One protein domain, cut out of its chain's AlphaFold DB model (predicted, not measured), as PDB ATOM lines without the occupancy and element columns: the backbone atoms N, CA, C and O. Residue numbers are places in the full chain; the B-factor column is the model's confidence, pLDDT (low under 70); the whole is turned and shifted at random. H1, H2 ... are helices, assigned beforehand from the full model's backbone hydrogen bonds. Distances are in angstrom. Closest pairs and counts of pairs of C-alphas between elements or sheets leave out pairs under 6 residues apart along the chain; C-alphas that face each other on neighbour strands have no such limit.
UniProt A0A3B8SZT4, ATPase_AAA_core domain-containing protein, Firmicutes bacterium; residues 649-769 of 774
ATOM      1  N   ARG A 649     508.488 718.065 542.148       90.19
ATOM      2  CA  ARG A 649     508.972 718.238 540.765       90.19
ATOM      3  C   ARG A 649     509.419 719.677 540.517       90.19
ATOM      4  O   ARG A 649     510.441 719.905 539.872       90.19
ATOM      5  N   VAL A 650     508.675 720.641 541.068       89.81
ATOM      6  CA  VAL A 650     509.022 722.069 541.011       89.81
ATOM      7  C   VAL A 650     510.339 722.309 541.737       89.81
ATOM      8  O   VAL A 650     511.246 722.944 541.207       89.81
ATOM      9  N   GLU A 651     510.481 721.749 542.931       91.31
ATOM     10  CA  GLU A 651     511.671 721.946 543.756       91.31
ATOM     11  C   GLU A 651     512.900 721.234 543.217       91.31
ATOM     12  O   GLU A 651     513.973 721.828 543.191       91.31
ATOM     13  N   GLN A 652     512.747 720.008 542.711       91.94
ATOM     14  CA  GLN A 652     513.818 719.287 542.027       91.94
ATOM     15  C   GLN A 652     514.383 720.128 540.886       91.94
ATOM     16  O   GLN A 652     515.594 720.234 540.706       91.94
ATOM     17  N   ARG A 653     513.500 720.778 540.130       89.75
ATOM     18  CA  ARG A 653     513.898 721.620 539.014       89.75
ATOM     19  C   ARG A 653     514.510 722.952 539.456       89.75
ATOM     20  O   ARG A 653     515.439 723.403 538.793       89.75
ATOM     21  N   ILE A 654     514.054 723.542 540.567       91.44
ATOM     22  CA  ILE A 654     514.699 724.711 541.193       91.44
ATOM     23  C   ILE A 654     516.132 724.364 541.609       91.44
ATOM     24  O   ILE A 654     517.059 725.088 541.252       91.44
ATOM     25  N   PHE A 655     516.321 723.253 542.327       92.69
ATOM     26  CA  PHE A 655     517.646 722.795 542.752       92.69
ATOM     27  C   PHE A 655     518.533 722.376 541.576       92.69
ATOM     28  O   PHE A 655     519.753 722.497 541.669       92.69
ATOM     29  N   GLY A 656     517.954 721.931 540.460       90.62
ATOM     30  CA  GLY A 656     518.691 721.613 539.241       90.62
ATOM     31  C   GLY A 656     519.773 720.565 539.500       90.62
ATOM     32  O   GLY A 656     519.467 719.422 539.822       90.62
ATOM     33  N   ASN A 657     521.042 720.963 539.383       90.81
ATOM     34  CA  ASN A 657     522.189 720.068 539.574       90.81
ATOM     35  C   ASN A 657     522.610 719.902 541.049       90.81
ATOM     36  O   ASN A 657     523.533 719.143 541.335       90.81
ATOM     37  N   TYR A 658     521.969 720.596 541.994       94.44
ATOM     38  CA  TYR A 658     522.305 720.541 543.421       94.44
ATOM     39  C   TYR A 658     521.551 719.413 544.145       94.44
ATOM     40  O   TYR A 658     520.801 719.649 545.095       94.44
ATOM     41  N   GLU A 659     521.758 718.169 543.698       93.50
ATOM     42  CA  GLU A 659     521.038 716.978 544.181       93.50
ATOM     43  C   GLU A 659     521.169 716.775 545.700       93.50
ATOM     44  O   GLU A 659     520.179 716.507 546.378       93.50
ATOM     45  N   SER A 660     522.363 717.009 546.259       94.44
ATOM     46  CA  SER A 660     522.599 716.897 547.708       94.44
ATOM     47  C   SER A 660     521.687 717.820 548.526       94.44
ATOM     48  O   SER A 660     521.171 717.418 549.567       94.44
ATOM     49  N   TRP A 661     521.437 719.045 548.052       95.00
ATOM     50  CA  TRP A 661     520.523 719.971 548.725       95.00
ATOM     51  C   TRP A 661     519.063 719.587 548.532       95.00
ATOM     52  O   TRP A 661     518.303 719.646 549.496       95.00
ATOM     53  N   TYR A 662     518.679 719.153 547.330       95.56
ATOM     54  CA  TYR A 662     517.328 718.661 547.061       95.56
ATOM     55  C   TYR A 662     516.961 717.476 547.969       95.56
ATOM     56  O   TYR A 662     515.910 717.497 548.609       95.56
ATOM     57  N   ASN A 663     517.849 716.489 548.105       94.81
ATOM     58  CA  ASN A 663     517.614 715.311 548.940       94.81
ATOM     59  C   ASN A 663     517.459 715.683 550.421       94.81
ATOM     60  O   ASN A 663     516.521 715.229 551.082       94.81
ATOM     61  N   ILE A 664     518.317 716.571 550.941       95.19
ATOM     62  CA  ILE A 664     518.188 717.110 552.306       95.19
ATOM     63  C   ILE A 664     516.854 717.825 552.484       95.19
ATOM     64  O   ILE A 664     516.178 717.626 553.491       95.19
ATOM     65  N   PHE A 665     516.470 718.639 551.507       94.38
ATOM     66  CA  PHE A 665     515.257 719.437 551.538       94.38
ATOM     67  C   PHE A 665     513.989 718.561 551.559       94.38
ATOM     68  O   PHE A 665     513.132 718.740 552.429       94.38
ATOM     69  N   VAL A 666     513.904 717.549 550.688       93.12
ATOM     70  CA  VAL A 666     512.791 716.581 550.649       93.12
ATOM     71  C   VAL A 666     512.747 715.722 551.912       93.12
ATOM     72  O   VAL A 666     511.680 715.553 552.505       93.12
ATOM     73  N   ASN A 667     513.895 715.211 552.371       93.94
ATOM     74  CA  ASN A 667     513.973 714.424 553.604       93.94
ATOM     75  C   ASN A 667     513.591 715.256 554.836       93.94
ATOM     76  O   ASN A 667     512.956 714.737 555.755       93.94
ATOM     77  N   PHE A 668     513.917 716.551 554.842       93.19
ATOM     78  CA  PHE A 668     513.486 717.462 555.896       93.19
ATOM     79  C   PHE A 668     511.980 717.606 555.918       93.19
ATOM     80  O   PHE A 668     511.367 717.370 556.956       93.19
ATOM     81  N   ARG A 669     511.378 717.905 554.766       90.50
ATOM     82  CA  ARG A 669     509.927 718.012 554.658       90.50
ATOM     83  C   ARG A 669     509.219 716.729 555.085       90.50
ATOM     84  O   ARG A 669     508.278 716.796 555.865       90.50
ATOM     85  N   LYS A 670     509.715 715.570 554.653       91.62
ATOM     86  CA  LYS A 670     509.178 714.270 555.067       91.62
ATOM     87  C   LYS A 670     509.212 714.090 556.588       91.62
ATOM     88  O   LYS A 670     508.250 713.600 557.168       91.62
ATOM     89  N   ALA A 671     510.294 714.513 557.243       91.81
ATOM     90  CA  ALA A 671     510.388 714.475 558.699       91.81
ATOM     91  C   ALA A 671     509.405 715.456 559.374       91.81
ATOM     92  O   ALA A 671     508.844 715.116 560.415       91.81
ATOM     93  N   CYS A 672     509.160 716.631 558.781       90.25
ATOM     94  CA  CYS A 672     508.128 717.571 559.234       90.25
ATOM     95  C   CYS A 672     506.720 716.960 559.137       90.25
ATOM     96  O   CYS A 672     505.947 717.054 560.089       90.25
ATOM     97  N   ASP A 673     506.401 716.312 558.015       88.81
ATOM     98  CA  ASP A 673     505.110 715.651 557.794       88.81
ATOM     99  C   ASP A 673     504.905 714.481 558.773       88.81
ATOM    100  O   ASP A 673     503.815 714.291 559.311       88.81
ATOM    101  N   ASP A 674     505.961 713.703 559.041       90.75
ATOM    102  CA  ASP A 674     505.945 712.633 560.044       90.75
ATOM    103  C   ASP A 674     505.691 713.176 561.461       90.75
ATOM    104  O   ASP A 674     504.993 712.528 562.240       90.75
ATOM    105  N   TYR A 675     506.249 714.345 561.798       89.31
ATOM    106  CA  TYR A 675     506.005 715.000 563.086       89.31
ATOM    107  C   TYR A 675     504.552 715.464 563.205       89.31
ATOM    108  O   TYR A 675     503.899 715.177 564.202       89.31
ATOM    109  N   ALA A 676     504.016 716.112 562.168       86.38
ATOM    110  CA  ALA A 676     502.621 716.552 562.158       86.38
ATOM    111  C   ALA A 676     501.650 715.377 562.345       86.38
ATOM    112  O   ALA A 676     500.732 715.457 563.153       86.38
ATOM    113  N   LYS A 677     501.907 714.236 561.689       87.94
ATOM    114  CA  LYS A 677     501.129 713.003 561.901       87.94
ATOM    115  C   LYS A 677     501.244 712.456 563.323       87.94
ATOM    116  O   LYS A 677     500.267 711.925 563.834       87.94
ATOM    117  N   HIS A 678     502.425 712.546 563.937       87.19
ATOM    118  CA  HIS A 678     502.650 712.098 565.313       87.19
ATOM    119  C   HIS A 678     501.853 712.940 566.319       87.19
ATOM    120  O   HIS A 678     501.209 712.385 567.203       87.19
ATOM    121  N   GLU A 679     501.843 714.259 566.135       84.19
ATOM    122  CA  GLU A 679     501.120 715.209 566.991       84.19
ATOM    123  C   GLU A 679     499.640 715.391 566.594       84.19
ATOM    124  O   GLU A 679     498.916 716.138 567.238       84.19
ATOM    125  N   SER A 680     499.159 714.695 565.555       82.12
ATOM    126  CA  SER A 680     497.797 714.840 565.003       82.12
ATOM    127  C   SER A 680     497.456 716.258 564.511       82.12
ATOM    128  O   SER A 680     496.311 716.698 564.589       82.12
ATOM    129  N   ILE A 681     498.447 716.952 563.950       78.19
ATOM    130  CA  ILE A 681     498.331 718.303 563.390       78.19
ATOM    131  C   ILE A 681     498.101 718.198 561.878       78.19
ATOM    132  O   ILE A 681     498.843 717.512 561.174       78.19
ATOM    133  N   ASP A 682     497.107 718.914 561.345       67.94
ATOM    134  CA  ASP A 682     496.760 718.850 559.914       67.94
ATOM    135  C   ASP A 682     497.790 719.558 559.003       67.94
ATOM    136  O   ASP A 682     497.941 719.234 557.824       67.94
ATOM    137  N   THR A 683     498.548 720.520 559.546       69.69
ATOM    138  CA  THR A 683     499.602 721.250 558.822       69.69
ATOM    139  C   THR A 683     500.910 721.283 559.626       69.69
ATOM    140  O   THR A 683     500.919 721.783 560.749       69.69
ATOM    141  N   PRO A 684     502.045 720.815 559.071       72.88
ATOM    142  CA  PRO A 684     503.331 720.837 559.751       72.88
ATOM    143  C   PRO A 684     503.824 722.267 559.987       72.88
ATOM    144  O   PRO A 684     503.987 723.062 559.057       72.88
ATOM    145  N   ILE A 685     504.136 722.567 561.246       71.12
ATOM    146  CA  ILE A 685     504.717 723.841 561.676       71.12
ATOM    147  C   ILE A 685     506.191 723.899 561.251       71.12
ATOM    148  O   ILE A 685     506.928 722.917 561.355       71.12
ATOM    149  N   GLY A 686     506.643 725.061 560.767       72.25
ATOM    150  CA  GLY A 686     508.057 725.311 560.464       72.25
ATOM    151  C   GLY A 686     508.617 724.534 559.265       72.25
ATOM    152  O   GLY A 686     509.829 724.353 559.171       72.25
ATOM    153  N   ILE A 687     507.775 724.062 558.351       84.25
ATOM    154  CA  ILE A 687     508.211 723.395 557.119       84.25
ATOM    155  C   ILE A 687     509.122 724.299 556.265       84.25
ATOM    156  O   ILE A 687     508.934 725.514 556.213       84.25
ATOM    157  N   VAL A 688     510.103 723.710 555.576       88.81
ATOM    158  CA  VAL A 688     510.875 724.426 554.544       88.81
ATOM    159  C   VAL A 688     510.026 724.608 553.287       88.81
ATOM    160  O   VAL A 688     509.371 723.669 552.822       88.81
ATOM    161  N   THR A 689     510.019 725.817 552.734       91.25
ATOM    162  CA  THR A 689     509.094 726.220 551.663       91.25
ATOM    163  C   THR A 689     509.762 726.199 550.284       91.25
ATOM    164  O   THR A 689     510.978 726.337 550.178       91.25
ATOM    165  N   THR A 690     509.001 726.107 549.189       91.06
ATOM    166  CA  THR A 690     509.558 726.218 547.821       91.06
ATOM    167  C   THR A 690     510.283 727.557 547.596       91.06
ATOM    168  O   THR A 690     511.240 727.640 546.820       91.06
ATOM    169  N   ARG A 691     509.890 728.611 548.327       90.25
ATOM    170  CA  ARG A 691     510.640 729.877 548.387       90.25
ATOM    171  C   ARG A 691     512.038 729.672 548.976       90.25
ATOM    172  O   ARG A 691     513.002 730.178 548.413       90.25
ATOM    173  N   ASP A 692     512.162 728.900 550.054       93.00
ATOM    174  CA  ASP A 692     513.461 728.586 550.655       93.00
ATOM    175  C   ASP A 692     514.351 727.774 549.710       93.00
ATOM    176  O   ASP A 692     515.550 728.029 549.661       93.00
ATOM    177  N   ALA A 693     513.788 726.868 548.902       93.06
ATOM    178  CA  ALA A 693     514.545 726.182 547.848       93.06
ATOM    179  C   ALA A 693     515.155 727.180 546.845       93.06
ATOM    180  O   ALA A 693     516.350 727.119 546.550       93.06
ATOM    181  N   SER A 694     514.360 728.152 546.384       92.38
ATOM    182  CA  SER A 694     514.835 729.218 545.486       92.38
ATOM    183  C   SER A 694     515.918 730.084 546.139       92.38
ATOM    184  O   SER A 694     516.922 730.413 545.503       92.38
ATOM    185  N   ASP A 695     515.749 730.423 547.420       94.25
ATOM    186  CA  ASP A 695     516.739 731.177 548.189       94.25
ATOM    187  C   ASP A 695     518.059 730.407 548.323       94.25
ATOM    188  O   ASP A 695     519.122 730.991 548.126       94.25
ATOM    189  N   ILE A 696     518.009 729.105 548.625       94.12
ATOM    190  CA  ILE A 696     519.202 728.255 548.760       94.12
ATOM    191  C   ILE A 696     519.978 728.217 547.444       94.12
ATOM    192  O   ILE A 696     521.182 728.459 547.442       94.12
ATOM    193  N   VAL A 697     519.300 727.991 546.317       94.31
ATOM    194  CA  VAL A 697     519.937 727.981 544.989       94.31
ATOM    195  C   VAL A 697     520.558 729.335 544.658       94.31
ATOM    196  O   VAL A 697     521.681 729.401 544.159       94.31
ATOM    197  N   ARG A 698     519.884 730.434 545.011       94.69
ATOM    198  CA  ARG A 698     520.444 731.783 544.885       94.69
ATOM    199  C   ARG A 698     521.683 731.975 545.768       94.69
ATOM    200  O   ARG A 698     522.661 732.560 545.308       94.69
ATOM    201  N   TYR A 699     521.678 731.481 547.007       95.44
ATOM    202  CA  TYR A 699     522.849 731.536 547.889       95.44
ATOM    203  C   TYR A 699     524.020 730.721 547.343       95.44
ATOM    204  O   TYR A 699     525.158 731.171 547.463       95.44
ATOM    205  N   ILE A 700     523.747 729.571 546.718       92.75
ATOM    206  CA  ILE A 700     524.762 728.756 546.042       92.75
ATOM    207  C   ILE A 700     525.351 729.532 544.863       92.75
ATOM    208  O   ILE A 700     526.568 729.684 544.785       92.75
ATOM    209  N   GLY A 701     524.503 730.087 543.989       91.25
ATOM    210  CA  GLY A 701     524.946 730.846 542.816       91.25
ATOM    211  C   GLY A 701     525.768 732.090 543.165       91.25
ATOM    212  O   GLY A 701     526.728 732.412 542.472       91.25
ATOM    213  N   HIS A 702     525.431 732.772 544.263       92.62
ATOM    214  CA  HIS A 702     526.173 733.943 544.742       92.62
ATOM    215  C   HIS A 702     527.346 733.592 545.668       92.62
ATOM    216  O   HIS A 702     528.117 734.481 546.027       92.62
ATOM    217  N   ASN A 703     527.457 732.332 546.103       87.88
ATOM    218  CA  ASN A 703     528.356 731.892 547.172       87.88
ATOM    219  C   ASN A 703     528.293 732.803 548.420       87.88
ATOM    220  O   ASN A 703     529.313 733.170 549.001       87.88
ATOM    221  N   SER A 704     527.084 733.230 548.799       90.75
ATOM    222  CA  SER A 704     526.886 734.302 549.787       90.75
ATOM    223  C   SER A 704     526.751 733.817 551.230       90.75
ATOM    224  O   SER A 704     526.761 734.638 552.143       90.75
ATOM    225  N   LYS A 705     526.534 732.514 551.446       91.56
ATOM    226  CA  LYS A 705     526.296 731.913 552.768       91.56
ATOM    227  C   LYS A 705     526.981 730.554 552.871       91.56
ATOM    228  O   LYS A 705     527.088 729.838 551.880       91.56
ATOM    229  N   GLY A 706     527.406 730.194 554.080       90.25
ATOM    230  CA  GLY A 706     527.888 728.846 554.395       90.25
ATOM    231  C   GLY A 706     526.748 727.888 554.758       90.25
ATOM    232  O   GLY A 706     525.640 728.324 555.080       90.25
ATOM    233  N   VAL A 707     527.035 726.581 554.766       91.19
ATOM    234  CA  VAL A 707     526.065 725.526 555.137       91.19
ATOM    235  C   VAL A 707     525.443 725.809 556.504       91.19
ATOM    236  O   VAL A 707     524.227 725.756 556.658       91.19
ATOM    237  N   ASP A 708     526.265 726.180 557.485       89.19
ATOM    238  CA  ASP A 708     525.835 726.429 558.864       89.19
ATOM    239  C   ASP A 708     524.802 727.530 558.976       89.19
ATOM    240  O   ASP A 708     523.868 727.417 559.770       89.19
ATOM    241  N   GLN A 709     524.995 728.582 558.189       89.88
ATOM    242  CA  GLN A 709     524.111 729.728 558.163       89.88
ATOM    243  C   GLN A 709     522.785 729.357 557.499       89.88
ATOM    244  O   GLN A 709     521.728 729.639 558.053       89.88
ATOM    245  N   VAL A 710     522.829 728.650 556.364       92.44
ATOM    246  CA  VAL A 710     521.622 728.180 555.669       92.44
ATOM    247  C   VAL A 710     520.799 727.245 556.557       92.44
ATOM    248  O   VAL A 710     519.591 727.435 556.695       92.44
ATOM    249  N   LEU A 711     521.437 726.261 557.198       92.19
ATOM    250  CA  LEU A 711     520.751 725.327 558.093       92.19
ATOM    251  C   LEU A 711     520.178 726.041 559.323       92.19
ATOM    252  O   LEU A 711     519.042 725.769 559.709       92.19
ATOM    253  N   ALA A 712     520.922 726.975 559.921       89.12
ATOM    254  CA  ALA A 712     520.420 727.751 561.048       89.12
ATOM    255  C   ALA A 712     519.180 728.563 560.651       89.12
ATOM    256  O   ALA A 712     518.128 728.386 561.257       89.12
ATOM    257  N   GLU A 713     519.281 729.373 559.599       89.56
ATOM    258  CA  GLU A 713     518.249 730.339 559.214       89.56
ATOM    259  C   GLU A 713     517.002 729.689 558.599       89.56
ATOM    260  O   GLU A 713     515.876 730.076 558.901       89.56
ATOM    261  N   LYS A 714     517.177 728.684 557.731       90.75
ATOM    262  CA  LYS A 714     516.065 728.087 556.970       90.75
ATOM    263  C   LYS A 714     515.484 726.848 557.633       90.75
ATOM    264  O   LYS A 714     514.274 726.631 557.603       90.75
ATOM    265  N   PHE A 715     516.331 726.032 558.257       91.31
ATOM    266  CA  PHE A 715     515.902 724.749 558.805       91.31
ATOM    267  C   PHE A 715     515.614 724.821 560.304       91.31
ATOM    268  O   PHE A 715     514.747 724.080 560.752       91.31
ATOM    269  N   VAL A 716     516.240 725.720 561.079       88.19
ATOM    270  CA  VAL A 716     516.205 725.655 562.558       88.19
ATOM    271  C   VAL A 716     515.591 726.883 563.261       88.19
ATOM    272  O   VAL A 716     514.951 726.682 564.294       88.19
ATOM    273  N   GLN A 717     515.727 728.104 562.717       76.00
ATOM    274  CA  GLN A 717     515.621 729.427 563.391       76.00
ATOM    275  C   GLN A 717     514.360 729.727 564.232       76.00
ATOM    276  O   GLN A 717     514.328 730.713 564.958       76.00
ATOM    277  N   THR A 718     513.320 728.902 564.197       72.75
ATOM    278  CA  THR A 718     512.026 729.195 564.841       72.75
ATOM    279  C   THR A 718     511.351 727.973 565.468       72.75
ATOM    280  O   THR A 718     510.202 728.046 565.892       72.75
ATOM    281  N   LYS A 719     512.046 726.832 565.534       84.75
ATOM    282  CA  LYS A 719     511.450 725.543 565.920       84.75
ATOM    283  C   LYS A 719     511.668 725.202 567.394       84.75
ATOM    284  O   LYS A 719     512.729 725.498 567.963       84.75
ATOM    285  N   SER A 720     510.673 724.550 568.000       85.19
ATOM    286  CA  SER A 720     510.749 724.047 569.376       85.19
ATOM    287  C   SER A 720     511.820 722.960 569.517       85.19
ATOM    288  O   SER A 720     512.246 722.342 568.538       85.19
ATOM    289  N   GLU A 721     512.302 722.743 570.742       85.88
ATOM    290  CA  GLU A 721     513.317 721.715 570.998       85.88
ATOM    291  C   GLU A 721     512.805 720.306 570.706       85.88
ATOM    292  O   GLU A 721     513.532 719.515 570.108       85.88
ATOM    293  N   ASP A 722     511.559 720.003 571.064       87.19
ATOM    294  CA  ASP A 722     510.978 718.677 570.843       87.19
ATOM    295  C   ASP A 722     510.799 718.384 569.354       87.19
ATOM    296  O   ASP A 722     511.174 717.305 568.887       87.19
ATOM    297  N   TYR A 723     510.365 719.387 568.584       88.56
ATOM    298  CA  TYR A 723     510.321 719.309 567.128       88.56
ATOM    299  C   TYR A 723     511.703 718.987 566.557       88.56
ATOM    300  O   TYR A 723     511.877 718.029 565.807       88.56
ATOM    301  N   LEU A 724     512.734 719.743 566.942       90.56
ATOM    302  CA  LEU A 724     514.084 719.535 566.420       90.56
ATOM    303  C   LEU A 724     514.692 718.198 566.850       90.56
ATOM    304  O   LEU A 724     515.369 717.567 566.039       90.56
ATOM    305  N   LYS A 725     514.424 717.726 568.073       90.69
ATOM    306  CA  LYS A 725     514.830 716.386 568.528       90.69
ATOM    307  C   LYS A 725     514.165 715.292 567.692       90.69
ATOM    308  O   LYS A 725     514.834 714.325 567.322       90.69
ATOM    309  N   PHE A 726     512.888 715.450 567.347       91.31
ATOM    310  CA  PHE A 726     512.191 714.515 566.465       91.31
ATOM    311  C   PHE A 726     512.822 714.483 565.069       91.31
ATOM    312  O   PHE A 726     513.196 713.411 564.583       91.31
ATOM    313  N   ILE A 727     513.026 715.655 564.452       91.88
ATOM    314  CA  ILE A 727     513.675 715.763 563.139       91.88
ATOM    315  C   ILE A 727     515.088 715.165 563.177       91.88
ATOM    316  O   ILE A 727     515.455 714.392 562.293       91.88
ATOM    317  N   MET A 728     515.866 715.445 564.226       92.69
ATOM    318  CA  MET A 728     517.198 714.870 564.426       92.69
ATOM    319  C   MET A 728     517.163 713.336 564.391       92.69
ATOM    320  O   MET A 728     517.978 712.716 563.706       92.69
ATOM    321  N   ASN A 729     516.232 712.713 565.118       92.19
ATOM    322  CA  ASN A 729     516.112 711.256 565.174       92.19
ATOM    323  C   ASN A 729     515.712 710.661 563.817       92.19
ATOM    324  O   ASN A 729     516.261 709.632 563.413       92.19
ATOM    325  N   LYS A 730     514.827 711.333 563.070       94.12
ATOM    326  CA  LYS A 730     514.477 710.940 561.696       94.12
ATOM    327  C   LYS A 730     515.681 711.015 560.763       94.12
ATOM    328  O   LYS A 730     515.948 710.050 560.057       94.12
ATOM    329  N   PHE A 731     516.468 712.089 560.822       93.69
ATOM    330  CA  PHE A 731     517.681 712.220 560.007       93.69
ATOM    331  C   PHE A 731     518.754 711.190 560.366       93.69
ATOM    332  O   PHE A 731     519.382 710.636 559.466       93.69
ATOM    333  N   LYS A 732     518.939 710.859 561.650       92.69
ATOM    334  CA  LYS A 732     519.822 709.747 562.042       92.69
ATOM    335  C   LYS A 732     519.399 708.432 561.391       92.69
ATOM    336  O   LYS A 732     520.256 707.697 560.911       92.69
ATOM    337  N   SER A 733     518.092 708.167 561.339       93.12
ATOM    338  CA  SER A 733     517.542 706.978 560.686       93.12
ATOM    339  C   SER A 733     517.700 707.019 559.163       93.12
ATOM    340  O   SER A 733     518.173 706.038 558.596       93.12
ATOM    341  N   TYR A 734     517.369 708.133 558.503       93.94
ATOM    342  CA  TYR A 734     517.455 708.262 557.042       93.94
ATOM    343  C   TYR A 734     518.884 708.095 556.514       93.94
ATOM    344  O   TYR A 734     519.076 707.506 555.455       93.94
ATOM    345  N   TYR A 735     519.880 708.570 557.267       92.81
ATOM    346  CA  TYR A 735     521.290 708.567 556.860       92.81
ATOM    347  C   TYR A 735     522.157 707.530 557.592       92.81
ATOM    348  O   TYR A 735     523.375 707.528 557.424       92.81
ATOM    349  N   ASN A 736     521.552 706.659 558.407       90.94
ATOM    350  CA  ASN A 736     522.231 705.641 559.217       90.94
ATOM    351  C   ASN A 736     523.390 706.196 560.082       90.94
ATOM    352  O   ASN A 736     524.512 705.687 560.074       90.94
ATOM    353  N   ILE A 737     523.127 707.282 560.815       89.75
ATOM    354  CA  ILE A 737     524.104 707.962 561.680       89.75
ATOM    355  C   ILE A 737     523.837 707.587 563.144       89.75
ATOM    356  O   ILE A 737     522.926 708.115 563.780       89.75
ATOM    357  N   GLU A 738     524.663 706.698 563.702       81.31
ATOM    358  CA  GLU A 738     524.480 706.166 565.064       81.31
ATOM    359  C   GLU A 738     524.821 707.170 566.181       81.31
ATOM    360  O   GLU A 738     524.169 707.199 567.226       81.31
ATOM    361  N   ARG A 739     525.841 708.016 565.981       78.56
ATOM    362  CA  ARG A 739     526.312 708.994 566.978       78.56
ATOM    363  C   ARG A 739     526.211 710.417 566.444       78.56
ATOM    364  O   ARG A 739     526.486 710.664 565.273       78.56
ATOM    365  N   VAL A 740     525.846 711.357 567.321       78.31
ATOM    366  CA  VAL A 740     525.856 712.789 566.982       78.31
ATOM    367  C   VAL A 740     527.300 713.195 566.646       78.31
ATOM    368  O   VAL A 740     528.196 712.889 567.438       78.31
ATOM    369  N   PRO A 741     527.553 713.840 565.493       77.19
ATOM    370  CA  PRO A 741     528.900 714.272 565.114       77.19
ATOM    371  C   PRO A 741     529.512 715.273 566.113       77.19
ATOM    372  O   PRO A 741     528.786 716.012 566.780       77.19
ATOM    373  N   SER A 742     530.852 715.298 566.211       72.94
ATOM    374  CA  SER A 742     531.591 716.200 567.119       72.94
ATOM    375  C   SER A 742     531.304 717.674 566.824       72.94
ATOM    376  O   SER A 742     531.119 718.043 565.666       72.94
ATOM    377  N   ARG A 743     531.346 718.529 567.861       66.94
ATOM    378  CA  ARG A 743     531.168 719.990 567.745       66.94
ATOM    379  C   ARG A 743     532.166 720.638 566.770       66.94
ATOM    380  O   ARG A 743     531.786 721.612 566.129       66.94
ATOM    381  N   ASP A 744     533.343 720.041 566.590       67.50
ATOM    382  CA  ASP A 744     534.429 720.539 565.726       67.50
ATOM    383  C   ASP A 744     534.295 720.138 564.243       67.50
ATOM    384  O   ASP A 744     535.202 720.358 563.446       67.50
ATOM    385  N   PHE A 745     533.194 719.489 563.848       78.12
ATOM    386  CA  PHE A 745     532.982 719.099 562.454       78.12
ATOM    387  C   PHE A 745     532.679 720.329 561.589       78.12
ATOM    388  O   PHE A 745     531.573 720.863 561.656       78.12
ATOM    389  N   GLU A 746     533.627 720.768 560.763       78.81
ATOM    390  CA  GLU A 746     533.460 721.875 559.812       78.81
ATOM    391  C   GLU A 746     533.356 721.388 558.363       78.81
ATOM    392  O   GLU A 746     533.954 720.384 557.978       78.81
ATOM    393  N   ILE A 747     532.582 722.122 557.561       83.25
ATOM    394  CA  ILE A 747     532.450 721.899 556.122       83.25
ATOM    395  C   ILE A 747     533.183 723.042 555.426       83.25
ATOM    396  O   ILE A 747     532.747 724.188 555.504       83.25
ATOM    397  N   ASN A 748     534.285 722.712 554.754       79.25
ATOM    398  CA  ASN A 748     535.113 723.673 554.017       79.25
ATOM    399  C   ASN A 748     534.757 723.756 552.524       79.25
ATOM    400  O   ASN A 748     535.278 724.614 551.811       79.25
ATOM    401  N   ASP A 749     533.887 722.865 552.050       81.62
ATOM    402  CA  ASP A 749     533.426 722.846 550.666       81.62
ATOM    403  C   ASP A 749     532.536 724.063 550.371       81.62
ATOM    404  O   ASP A 749     531.844 724.597 551.246       81.62
ATOM    405  N   ARG A 750     532.527 724.503 549.106       83.88
ATOM    406  CA  ARG A 750     531.588 725.538 548.650       83.88
ATOM    407  C   ARG A 750     530.162 725.040 548.811       83.88
ATOM    408  O   ARG A 750     529.903 723.861 548.601       83.88
ATOM    409  N   LEU A 751     529.226 725.952 549.083       88.38
ATOM    410  CA  LEU A 751     527.833 725.614 549.396       88.38
ATOM    411  C   LEU A 751     527.192 724.645 548.383       88.38
ATOM    412  O   LEU A 751     526.437 723.774 548.792       88.38
ATOM    413  N   GLY A 752     527.499 724.768 547.087       87.50
ATOM    414  CA  GLY A 752     526.957 723.893 546.036       87.50
ATOM    415  C   GLY A 752     527.631 722.525 545.888       87.50
ATOM    416  O   GLY A 752     527.015 721.627 545.324       87.50
ATOM    417  N   ASP A 753     528.850 722.358 546.406       89.44
ATOM    418  CA  ASP A 753     529.695 721.169 546.205       89.44
ATOM    419  C   ASP A 753     529.679 720.222 547.421       89.44
ATOM    420  O   ASP A 753     530.345 719.186 547.438       89.44
ATOM    421  N   VAL A 754     528.924 720.578 548.463       91.06
ATOM    422  CA  VAL A 754     528.869 719.833 549.723       91.06
ATOM    423  C   VAL A 754     528.146 718.506 549.537       91.06
ATOM    424  O   VAL A 754     527.030 718.453 549.017       91.06
ATOM    425  N   ARG A 755     528.743 717.430 550.051       91.88
ATOM    426  CA  ARG A 755     528.122 716.102 550.038       91.88
ATOM    427  C   ARG A 755     526.888 716.067 550.935       91.88
ATOM    428  O   ARG A 755     526.931 716.500 552.087       91.88
ATOM    429  N   GLU A 756     525.834 715.419 550.454       93.31
ATOM    430  CA  GLU A 756     524.575 715.195 551.177       93.31
ATOM    431  C   GLU A 756     524.778 714.716 552.627       93.31
ATOM    432  O   GLU A 756     524.221 715.289 553.565       93.31
ATOM    433  N   ILE A 757     525.647 713.719 552.834       92.25
ATOM    434  CA  ILE A 757     525.922 713.154 554.164       92.25
ATOM    435  C   ILE A 757     526.517 714.177 555.143       92.25
ATOM    436  O   ILE A 757     526.270 714.098 556.347       92.25
ATOM    437  N   ASP A 758     527.293 715.144 554.652       92.12
ATOM    438  CA  ASP A 758     527.916 716.165 555.491       92.12
ATOM    439  C   ASP A 758     526.896 717.241 555.877       92.12
ATOM    440  O   ASP A 758     526.846 717.645 557.041       92.12
ATOM    441  N   ILE A 759     525.998 717.609 554.954       93.12
ATOM    442  CA  ILE A 759     524.850 718.479 555.249       93.12
ATOM    443  C   ILE A 759     523.951 717.819 556.307       93.12
ATOM    444  O   ILE A 759     523.594 718.459 557.298       93.12
ATOM    445  N   ALA A 760     523.640 716.524 556.153       92.94
ATOM    446  CA  ALA A 760     522.824 715.768 557.108       92.94
ATOM    447  C   ALA A 760     523.455 715.735 558.508       92.94
ATOM    448  O   ALA A 760     522.785 716.022 559.503       92.94
ATOM    449  N   LYS A 761     524.760 715.443 558.600       91.81
ATOM    450  CA  LYS A 761     525.518 715.487 559.861       91.81
ATOM    451  C   LYS A 761     525.435 716.860 560.521       91.81
ATOM    452  O   LYS A 761     525.181 716.949 561.723       91.81
ATOM    453  N   LYS A 762     525.617 717.926 559.742       91.00
ATOM    454  CA  LYS A 762     525.606 719.295 560.257       91.00
ATOM    455  C   LYS A 762     524.215 719.729 560.716       91.00
ATOM    456  O   LYS A 762     524.091 720.372 561.758       91.00
ATOM    457  N   LEU A 763     523.165 719.304 560.015       91.94
ATOM    458  CA  LEU A 763     521.781 719.510 560.434       91.94
ATOM    459  C   LEU A 763     521.476 718.778 561.750       91.94
ATOM    460  O   LEU A 763     520.971 719.404 562.677       91.94
ATOM    461  N   ILE A 764     521.863 717.501 561.881       91.06
ATOM    462  CA  ILE A 764     521.729 716.725 563.130       91.06
ATOM    463  C   ILE A 764     522.399 717.456 564.300       91.06
ATOM    464  O   ILE A 764     521.807 717.577 565.372       91.06
ATOM    465  N   MET A 765     523.611 717.983 564.099       88.19
ATOM    466  CA  MET A 765     524.307 718.764 565.125       88.19
ATOM    467  C   MET A 765     523.539 720.028 565.518       88.19
ATOM    468  O   MET A 765     523.464 720.345 566.702       88.19
ATOM    469  N   LYS A 766     522.986 720.762 564.544       87.19
ATOM    470  CA  LYS A 766     522.233 722.002 564.790       87.19
ATOM    471  C   LYS A 766     520.908 721.734 565.505       87.19
ATOM    472  O   LYS A 766     520.554 722.493 566.401       87.19
ATOM    473  N   CYS A 767     520.218 720.644 565.173       87.19
ATOM    474  CA  CYS A 767     519.001 720.218 565.864       87.19
ATOM    475  C   CYS A 767     519.246 719.808 567.328       87.19
ATOM    476  O   CYS A 767     518.323 719.875 568.131       87.19
ATOM    477  N   ASN A 768     520.469 719.399 567.682       82.69
ATOM    478  CA  ASN A 768     520.840 718.980 569.038       82.69
ATOM    479  C   ASN A 768     521.253 720.144 569.969       82.69
ATOM    480  O   ASN A 768     521.592 719.901 571.125       82.69
ATOM    481  N   ARG A 769     521.291 721.392 569.481       74.31
ATOM    482  CA  ARG A 769     521.672 722.567 570.287       74.31
ATOM    483  C   ARG A 769     520.484 723.094 571.096       74.31
ATOM    484  O   ARG A 769     519.367 723.164 570.574       74.31
TER     485      ARG A 769
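AT A GLANCE: This is residues 649 to 769 of the 774 residues of the protein "ATPase_AAA_core domain-containing protein" of Firmicutes bacterium (UniProt A0A3B8SZT4). The hairpin of H5 and H6 packs on long H2, and H4 covers H6. H1 and H3 lie side by side near where H2 begins. The printed part has 121 residues, with six named helices, H1 to H6, is all helix and compact, radius of gyration of the C-alphas 13.7 A, and spans 39 by 34 by 24 A.

HOW THE PARTS SIT: Start at H2, residues 659 to 679; its residues 667 to 675 alone touch H5, residues 721 to 734, closest C-alphas 671 and 727, 5.7 A. H6, residues 756 to 767, forms a hairpin with H5, at a shallow tilt of 24 degrees. H6 touches H4, residues 707 to 716, closest C-alphas 763 and 711, 6.4 A. H1, residues 649 to 655, touches H3, residues 690 to 702, closest C-alphas 655 and 697, 6.1 A. In each helix every O i to N i+4 pair is within hydrogen-bond range.

IN THESE COORDINATES: Find C-alpha 659 at (521.038, 716.978, 544.181), where H2 begins its 30.3 A; H6 ends with C-alpha 767 at (519.001, 720.218, 565.864).

THE WHOLE: The H5 to H6 link is long; pLDDT is under 70 at residues 682 to 683 and 743 to 744.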